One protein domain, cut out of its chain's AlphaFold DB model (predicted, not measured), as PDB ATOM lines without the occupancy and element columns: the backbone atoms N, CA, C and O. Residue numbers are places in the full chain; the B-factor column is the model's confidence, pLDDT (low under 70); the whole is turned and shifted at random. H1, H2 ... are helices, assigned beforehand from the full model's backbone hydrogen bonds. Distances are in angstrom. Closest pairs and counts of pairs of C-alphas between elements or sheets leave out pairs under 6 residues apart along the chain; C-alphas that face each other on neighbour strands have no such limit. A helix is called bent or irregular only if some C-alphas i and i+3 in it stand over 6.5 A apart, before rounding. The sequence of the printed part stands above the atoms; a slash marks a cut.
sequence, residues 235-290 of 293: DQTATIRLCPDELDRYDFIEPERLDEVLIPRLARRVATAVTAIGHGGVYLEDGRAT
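Overview. This is residues 235 to 290 of the 293 residues of the protein "8-oxo-dGTP diphosphatase" of Micromonospora phaseoli (UniProt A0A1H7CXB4). A helical hairpin of H2 and H3 makes the body at one end of an elongated, open shape, and the closing stretch, residues 277 to 290, folds back alongside H3 on the side away from H2. At the other end lies short H1 with a wide loop, residues 239 to 254, which swings out before it runs to H2; its residues 243 to 248 stick out free. The printed part has 56 residues with three named helices, in the order H1, H2, H3, and no named strand; its class is all helix, though under half of the residues, 24 of 56, are in named elements. The whole is loose, with a radius of gyration of the C-alphas of 14.2 A, and spans 38 by 25 by 21 A.

Along the chain. H1 is residues 235 to 238, and C-alpha 235 stands at (249.302, 213.198, 202.618). Residues 239 to 254 hold no named element. H2 is residues 255 to 261, 10.4 A from first to last C-alpha, and begins with C-alpha 255 at (246.977, 193.140, 192.001). It is irregular: C-alphas 256 and 259 are 7.5 A apart. H3, the longest helix, is residues 264 to 276, 18.2 A from first to last C-alpha, and ends with C-alpha 276 at (251.123, 196.833, 180.191). Residues 277 to 290 hold no named element.

Arrangement. H2 and H3 touch, and their closest C-alphas, those of Leu 258 and Ala 267, are 5.3 A apart. They run opposite ways at a shallow tilt of 22 degrees and form a helical hairpin. Their centres are 10.0 A apart. H1 touches no helix and is apart from both H2 and H3. Residues 284 to 285 form a short antiparallel pairing with residues 288 to 289. In H3 every O i to N i+4 pair is within hydrogen-bond range, while H2 has 0 of 3 such pairs within range but 3 of 4 O i to N i+3 pairs; H1 is too short for an O i to N i+4 pair.

Size, cuts and confidence. The two C-alphas farthest apart, those of Asp 235 and Thr 290, are 40.4 A apart, and they are also the first and last printed. The link from H1 to H2 is long, with 16 residues, and residues 243 to 248 of it stand free. The link from H2 to H3 is tight, with 2 residues. The printed part has no cut. The mean pLDDT of the printed part is 84.0, and one printed residue, Glu 246, is under 70.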
ATOM      1  N   ASP A 235     249.963 211.890 202.590       94.31
ATOM      2  CA  ASP A 235     249.302 213.198 202.618       94.31
ATOM      3  C   ASP A 235     248.285 213.343 201.479       94.31
ATOM      4  O   ASP A 235     247.179 213.833 201.699       94.31
ATOM      5  N   GLN A 236     248.609 212.874 200.270       92.31
ATOM      6  CA  GLN A 236     247.679 212.890 199.137       92.31
ATOM      7  C   GLN A 236     246.489 211.958 199.382       92.31
ATOM      8  O   GLN A 236     245.342 212.361 199.182       92.31
ATOM      9  N   THR A 237     246.728 210.753 199.895       91.69
ATOM     10  CA  THR A 237     245.665 209.807 200.255       91.69
ATOM     11  C   THR A 237     244.710 210.394 201.298       91.69
ATOM     12  O   THR A 237     243.494 210.272 201.164       91.69
ATOM     13  N   ALA A 238     245.227 211.121 202.294       92.56
ATOM     14  CA  ALA A 238     244.408 211.773 203.319       92.56
ATOM     15  C   ALA A 238     243.466 212.860 202.755       92.56
ATOM     16  O   ALA A 238     242.452 213.208 203.377       92.56
ATOM     17  N   THR A 239     243.767 213.388 201.565       94.25
ATOM     18  CA  THR A 239     242.933 214.385 200.875       94.25
ATOM     19  C   THR A 239     241.837 213.792 199.993       94.25
ATOM     20  O   THR A 239     240.988 214.550 199.528       94.25
ATOM     21  N   ILE A 240     241.786 212.467 199.804       91.06
ATOM     22  CA  ILE A 240     240.729 211.826 199.011       91.06
ATOM     23  C   ILE A 240     239.361 212.132 199.641       91.06
ATOM     24  O   ILE A 240     239.142 211.954 200.844       91.06
ATOM     25  N   ARG A 241     238.435 212.637 198.822       91.25
ATOM     26  CA  ARG A 241     237.038 212.900 199.181       91.25
ATOM     27  C   ARG A 241     236.155 212.256 198.125       91.25
ATOM     28  O   ARG A 241     236.308 212.546 196.943       91.25
ATOM     29  N   LEU A 242     235.267 211.372 198.562       89.62
ATOM     30  CA  LEU A 242     234.311 210.710 197.683       89.62
ATOM     31  C   LEU A 242     233.086 211.601 197.495       89.62
ATOM     32  O   LEU A 242     232.670 212.278 198.436       89.62
ATOM     33  N   CYS A 243     232.520 211.592 196.291       87.56
ATOM     34  CA  CYS A 243     231.192 212.137 196.051       87.56
ATOM     35  C   CYS A 243     230.176 211.124 196.606       87.56
ATOM     36  O   CYS A 243     230.082 210.039 196.036       87.56
ATOM     37  N   PRO A 244     229.446 211.413 197.703       76.50
ATOM     38  CA  PRO A 244     228.603 210.413 198.371       76.50
ATOM     39  C   PRO A 244     227.457 209.895 197.497       76.50
ATOM     40  O   PRO A 244     226.957 208.799 197.729       76.50
ATOM     41  N   ASP A 245     227.063 210.684 196.494       73.25
ATOM     42  CA  ASP A 245     226.025 210.329 195.527       73.25
ATOM     43  C   ASP A 245     226.546 209.387 194.420       73.25
ATOM     44  O   ASP A 245     225.751 208.838 193.660       73.25
ATOM     45  N   GLU A 246     227.868 209.186 194.321       67.62
ATOM     46  CA  GLU A 246     228.509 208.370 193.275       67.62
ATOM     47  C   GLU A 246     229.369 207.219 193.821       67.62
ATOM     48  O   GLU A 246     229.396 206.146 193.221       67.62
ATOM     49  N   LEU A 247     230.090 207.423 194.929       79.44
ATOM     50  CA  LEU A 247     231.046 206.469 195.501       79.44
ATOM     51  C   LEU A 247     230.873 206.376 197.021       79.44
ATOM     52  O   LEU A 247     230.939 207.381 197.730       79.44
ATOM     53  N   ASP A 248     230.713 205.155 197.525       80.94
ATOM     54  CA  ASP A 248     230.498 204.860 198.944       80.94
ATOM     55  C   ASP A 248     231.812 204.653 199.723       80.94
ATOM     56  O   ASP A 248     231.923 205.060 200.882       80.94
ATOM     57  N   ARG A 249     232.823 204.044 199.091       85.94
ATOM     58  CA  ARG A 249     234.143 203.761 199.673       85.94
ATOM     59  C   ARG A 249     235.250 203.709 198.618       85.94
ATOM     60  O   ARG A 249     234.997 203.557 197.428       85.94
ATOM     61  N   TYR A 250     236.496 203.774 199.083       89.31
ATOM     62  CA  TYR A 250     237.677 203.426 198.295       89.31
ATOM     63  C   TYR A 250     238.609 202.548 199.132       89.31
ATOM     64  O   TYR A 250     238.655 202.691 200.352       89.31
ATOM     65  N   ASP A 251     239.346 201.662 198.466       89.31
ATOM     66  CA  ASP A 251     240.345 200.784 199.076       89.31
ATOM     67  C   ASP A 251     241.557 200.649 198.148       89.31
ATOM     68  O   ASP A 251     241.429 200.739 196.923       89.31
ATOM     69  N   PHE A 252     242.729 200.398 198.733       90.19
ATOM     70  CA  PHE A 252     243.922 199.995 197.988       90.19
ATOM     71  C   PHE A 252     244.002 198.473 197.968       90.19
ATOM     72  O   PHE A 252     244.059 197.830 199.017       90.19
ATOM     73  N   ILE A 253     243.995 197.903 196.767       90.31
ATOM     74  CA  ILE A 253     243.979 196.459 196.553       90.31
ATOM     75  C   ILE A 253     245.235 196.068 195.784       90.31
ATOM     76  O   ILE A 253     245.510 196.621 194.719       90.31
ATOM     77  N   GLU A 254     245.975 195.103 196.325       90.44
ATOM     78  CA  GLU A 254     247.115 194.502 195.633       90.44
ATOM     79  C   GLU A 254     246.640 193.747 194.377       90.44
ATOM     80  O   GLU A 254     245.583 193.103 194.426       90.44
ATOM     81  N   PRO A 255     247.387 193.777 193.255       88.19
ATOM     82  CA  PRO A 255     246.977 193.140 192.001       88.19
ATOM     83  C   PRO A 255     246.587 191.658 192.129       88.19
ATOM     84  O   PRO A 255     245.681 191.190 191.440       88.19
ATOM     85  N   GLU A 256     247.218 190.911 193.034       89.00
ATOM     86  CA  GLU A 256     246.946 189.487 193.269       89.00
ATOM     87  C   GLU A 256     245.570 189.239 193.903       89.00
ATOM     88  O   GLU A 256     245.045 188.130 193.835       89.00
ATOM     89  N   ARG A 257     244.977 190.271 194.511       91.31
ATOM     90  CA  ARG A 257     243.684 190.215 195.202       91.31
ATOM     91  C   ARG A 257     242.541 190.782 194.366       91.31
ATOM     92  O   ARG A 257     241.421 190.901 194.857       91.31
ATOM     93  N   LEU A 258     242.783 191.115 193.095       87.88
ATOM     94  CA  LEU A 258     241.751 191.670 192.211       87.88
ATOM     95  C   LEU A 258     240.536 190.745 192.060       87.88
ATOM     96  O   LEU A 258     239.421 191.244 191.954       87.88
ATOM     97  N   ASP A 259     240.720 189.424 192.106       86.00
ATOM     98  CA  ASP A 259     239.619 188.450 192.031       86.00
ATOM     99  C   ASP A 259     238.705 188.460 193.275       86.00
ATOM    100  O   ASP A 259     237.592 187.938 193.226       86.00
ATOM    101  N   GLU A 260     239.136 189.066 194.388       87.19
ATOM    102  CA  GLU A 260     238.307 189.235 195.592       87.19
ATOM    103  C   GLU A 260     237.308 190.393 195.451       87.19
ATOM    104  O   GLU A 260     236.291 190.428 196.145       87.19
ATOM    105  N   VAL A 261     237.604 191.355 194.570       83.44
ATOM    106  CA  VAL A 261     236.878 192.632 194.461       83.44
ATOM    107  C   VAL A 261     236.301 192.898 193.068       83.44
ATOM    108  O   VAL A 261     235.427 193.749 192.919       83.44
ATOM    109  N   LEU A 262     236.752 192.172 192.043       82.62
ATOM    110  CA  LEU A 262     236.293 192.284 190.661       82.62
ATOM    111  C   LEU A 262     235.827 190.932 190.124       82.62
ATOM    112  O   LEU A 262     236.339 189.876 190.478       82.62
ATOM    113  N   ILE A 263     234.899 190.964 189.166       77.38
ATOM    114  CA  ILE A 263     234.529 189.756 188.420       77.38
ATOM    115  C   ILE A 263     235.709 189.244 187.579       77.38
ATOM    116  O   ILE A 263     236.480 190.066 187.068       77.38
ATOM    117  N   PRO A 264     235.796 187.929 187.285       81.81
ATOM    118  CA  PRO A 264     236.966 187.339 186.626       81.81
ATOM    119  C   PRO A 264     237.362 188.019 185.307       81.81
ATOM    120  O   PRO A 264     238.537 188.149 184.980       81.81
ATOM    121  N   ARG A 265     236.378 188.474 184.517       82.88
ATOM    122  CA  ARG A 265     236.608 189.236 183.276       82.88
ATOM    123  C   ARG A 265     237.331 190.559 183.529       82.88
ATOM    124  O   ARG A 265     238.229 190.908 182.767       82.88
ATOM    125  N   LEU A 266     236.913 191.307 184.547       86.06
ATOM    126  CA  LEU A 266     237.469 192.619 184.867       86.06
ATOM    127  C   LEU A 266     238.807 192.492 185.587       86.06
ATOM    128  O   LEU A 266     239.732 193.207 185.220       86.06
ATOM    129  N   ALA A 267     238.938 191.537 186.510       88.62
ATOM    130  CA  ALA A 267     240.202 191.228 187.168       88.62
ATOM    131  C   ALA A 267     241.305 190.937 186.139       88.62
ATOM    132  O   ALA A 267     242.350 191.583 186.156       88.62
ATOM    133  N   ARG A 268     241.028 190.087 185.135       87.25
ATOM    134  CA  ARG A 268     241.965 189.842 184.024       87.25
ATOM    135  C   ARG A 268     242.315 191.100 183.227       87.25
ATOM    136  O   ARG A 268     243.470 191.271 182.840       87.25
ATOM    137  N   ARG A 269     241.338 191.978 182.963       87.50
ATOM    138  CA  ARG A 269     241.574 193.250 182.254       87.50
ATOM    139  C   ARG A 269     242.485 194.174 183.058       87.50
ATOM    140  O   ARG A 269     243.446 194.680 182.490       87.50
ATOM    141  N   VAL A 270     242.211 194.360 184.352       88.69
ATOM    142  CA  VAL A 270     243.032 195.200 185.239       88.69
ATOM    143  C   VAL A 270     244.430 194.612 185.393       88.69
ATOM    144  O   VAL A 270     245.397 195.331 185.184       88.69
ATOM    145  N   ALA A 271     244.557 193.309 185.650       89.25
ATOM    146  CA  ALA A 271     245.854 192.644 185.749       89.25
ATOM    147  C   ALA A 271     246.683 192.831 184.467       89.25
ATOM    148  O   ALA A 271     247.852 193.203 184.526       89.25
ATOM    149  N   THR A 272     246.058 192.665 183.297       87.19
ATOM    150  CA  THR A 272     246.750 192.889 182.020       87.19
ATOM    151  C   THR A 272     247.129 194.360 181.832       87.19
ATOM    152  O   THR A 272     248.239 194.650 181.390       87.19
ATOM    153  N   ALA A 273     246.250 195.295 182.208       85.19
ATOM    154  CA  ALA A 273     246.544 196.725 182.157       85.19
ATOM    155  C   ALA A 273     247.749 197.083 183.039       85.19
ATOM    156  O   ALA A 273     248.647 197.764 182.557       85.19
ATOM    157  N   VAL A 274     247.822 196.557 184.268       86.88
ATOM    158  CA  VAL A 274     248.961 196.739 185.185       86.88
ATOM    159  C   VAL A 274     250.261 196.237 184.556       86.88
ATOM    160  O   VAL A 274     251.256 196.955 184.556       86.88
ATOM    161  N   THR A 275     250.257 195.049 183.939       84.62
ATOM    162  CA  THR A 275     251.456 194.527 183.251       84.62
ATOM    163  C   THR A 275     251.855 195.336 182.014       84.62
ATOM    164  O   THR A 275     253.021 195.335 181.629       84.62
ATOM    165  N   ALA A 276     250.902 196.030 181.389       83.31
ATOM    166  CA  ALA A 276     251.123 196.833 180.191       83.31
ATOM    167  C   ALA A 276     251.596 198.269 180.496       83.31
ATOM    168  O   ALA A 276     252.020 198.975 179.576       83.31
ATOM    169  N   ILE A 277     251.566 198.709 181.764       81.25
ATOM    170  CA  ILE A 277     252.051 200.038 182.172       81.25
ATOM    171  C   ILE A 277     253.500 200.209 181.704       81.25
ATOM    172  O   ILE A 277     254.359 199.369 181.965       81.25
ATOM    173  N   GLY A 278     253.766 201.285 180.959       76.38
ATOM    174  CA  GLY A 278     255.088 201.583 180.395       76.38
ATOM    175  C   GLY A 278     255.498 200.749 179.170       76.38
ATOM    176  O   GLY A 278     256.539 201.035 178.584       76.38
ATOM    177  N   HIS A 279     254.688 199.773 178.745       78.62
ATOM    178  CA  HIS A 279     255.006 198.835 177.657       78.62
ATOM    179  C   HIS A 279     254.077 198.961 176.429       78.62
ATOM    180  O   HIS A 279     254.266 198.250 175.442       78.62
ATOM    181  N   GLY A 280     253.107 199.885 176.454       76.81
ATOM    182  CA  GLY A 280     252.166 200.157 175.357       76.81
ATOM    183  C   GLY A 280     250.741 199.658 175.630       76.81
ATOM    184  O   GLY A 280     250.449 199.117 176.689       76.81
ATOM    185  N   GLY A 281     249.820 199.875 174.685       76.56
ATOM    186  CA  GLY A 281     248.433 199.409 174.805       76.56
ATOM    187  C   GLY A 281     248.275 197.933 174.422       76.56
ATOM    188  O   GLY A 281     248.910 197.470 173.478       76.56
ATOM    189  N   VAL A 282     247.390 197.208 175.114       78.69
ATOM    190  CA  VAL A 282     247.045 195.809 174.803       78.69
ATOM    191  C   VAL A 282     245.565 195.717 174.444       78.69
ATOM    192  O   VAL A 282     244.714 196.237 175.164       78.69
ATOM    193  N   TYR A 283     245.250 195.046 173.334       79.62
ATOM    194  CA  TYR A 283     243.870 194.761 172.948       79.62
ATOM    195  C   TYR A 283     243.410 193.433 173.552       79.62
ATOM    196  O   TYR A 283     244.100 192.416 173.442       79.62
ATOM    197  N   LEU A 284     242.243 193.450 174.200       78.50
ATOM    198  CA  LEU A 284     241.700 192.309 174.928       78.50
ATOM    199  C   LEU A 284     240.265 192.017 174.500       78.50
ATOM    200  O   LEU A 284     239.429 192.918 174.460       78.50
ATOM    201  N   GLU A 285     239.953 190.737 174.332       73.75
ATOM    202  CA  GLU A 285     238.590 190.221 174.206       73.75
ATOM    203  C   GLU A 285     238.277 189.418 175.478       73.75
ATOM    204  O   GLU A 285     239.033 188.529 175.866       73.75
ATOM    205  N   ASP A 286     237.247 189.818 176.234       70.25
ATOM    206  CA  ASP A 286     236.901 189.241 177.550       70.25
ATOM    207  C   ASP A 286     238.056 189.097 178.564       70.25
ATOM    208  O   ASP A 286     238.068 188.219 179.439       70.25
ATOM    209  N   GLY A 287     239.024 190.013 178.485       70.62
ATOM    210  CA  GLY A 287     240.208 190.009 179.346       70.62
ATOM    211  C   GLY A 287     241.259 188.981 178.925       70.62
ATOM    212  O   GLY A 287     242.061 188.566 179.752       70.62
ATOM    213  N   ARG A 288     241.246 188.531 177.669       78.88
ATOM    214  CA  ARG A 288     242.289 187.691 177.072       78.88
ATOM    215  C   ARG A 288     242.943 188.442 175.922       78.88
ATOM    216  O   ARG A 288     242.246 189.080 175.137       78.88
ATOM    217  N   ALA A 289     244.267 188.359 175.829       77.50
ATOM    218  CA  ALA A 289     245.000 188.906 174.697       77.50
ATOM    219  C   ALA A 289     244.524 188.233 173.409       77.50
ATOM    220  O   ALA A 289     244.571 187.009 173.279       77.50
ATOM    221  N   THR A 290     244.054 189.033 172.461       74.31
ATOM    222  CA  THR A 290     243.811 188.549 171.104       74.31
ATOM    223  C   THR A 290     245.152 188.479 170.390       74.31
ATOM    224  O   THR A 290     245.923 189.438 170.458       74.31
TER     225      THR A 290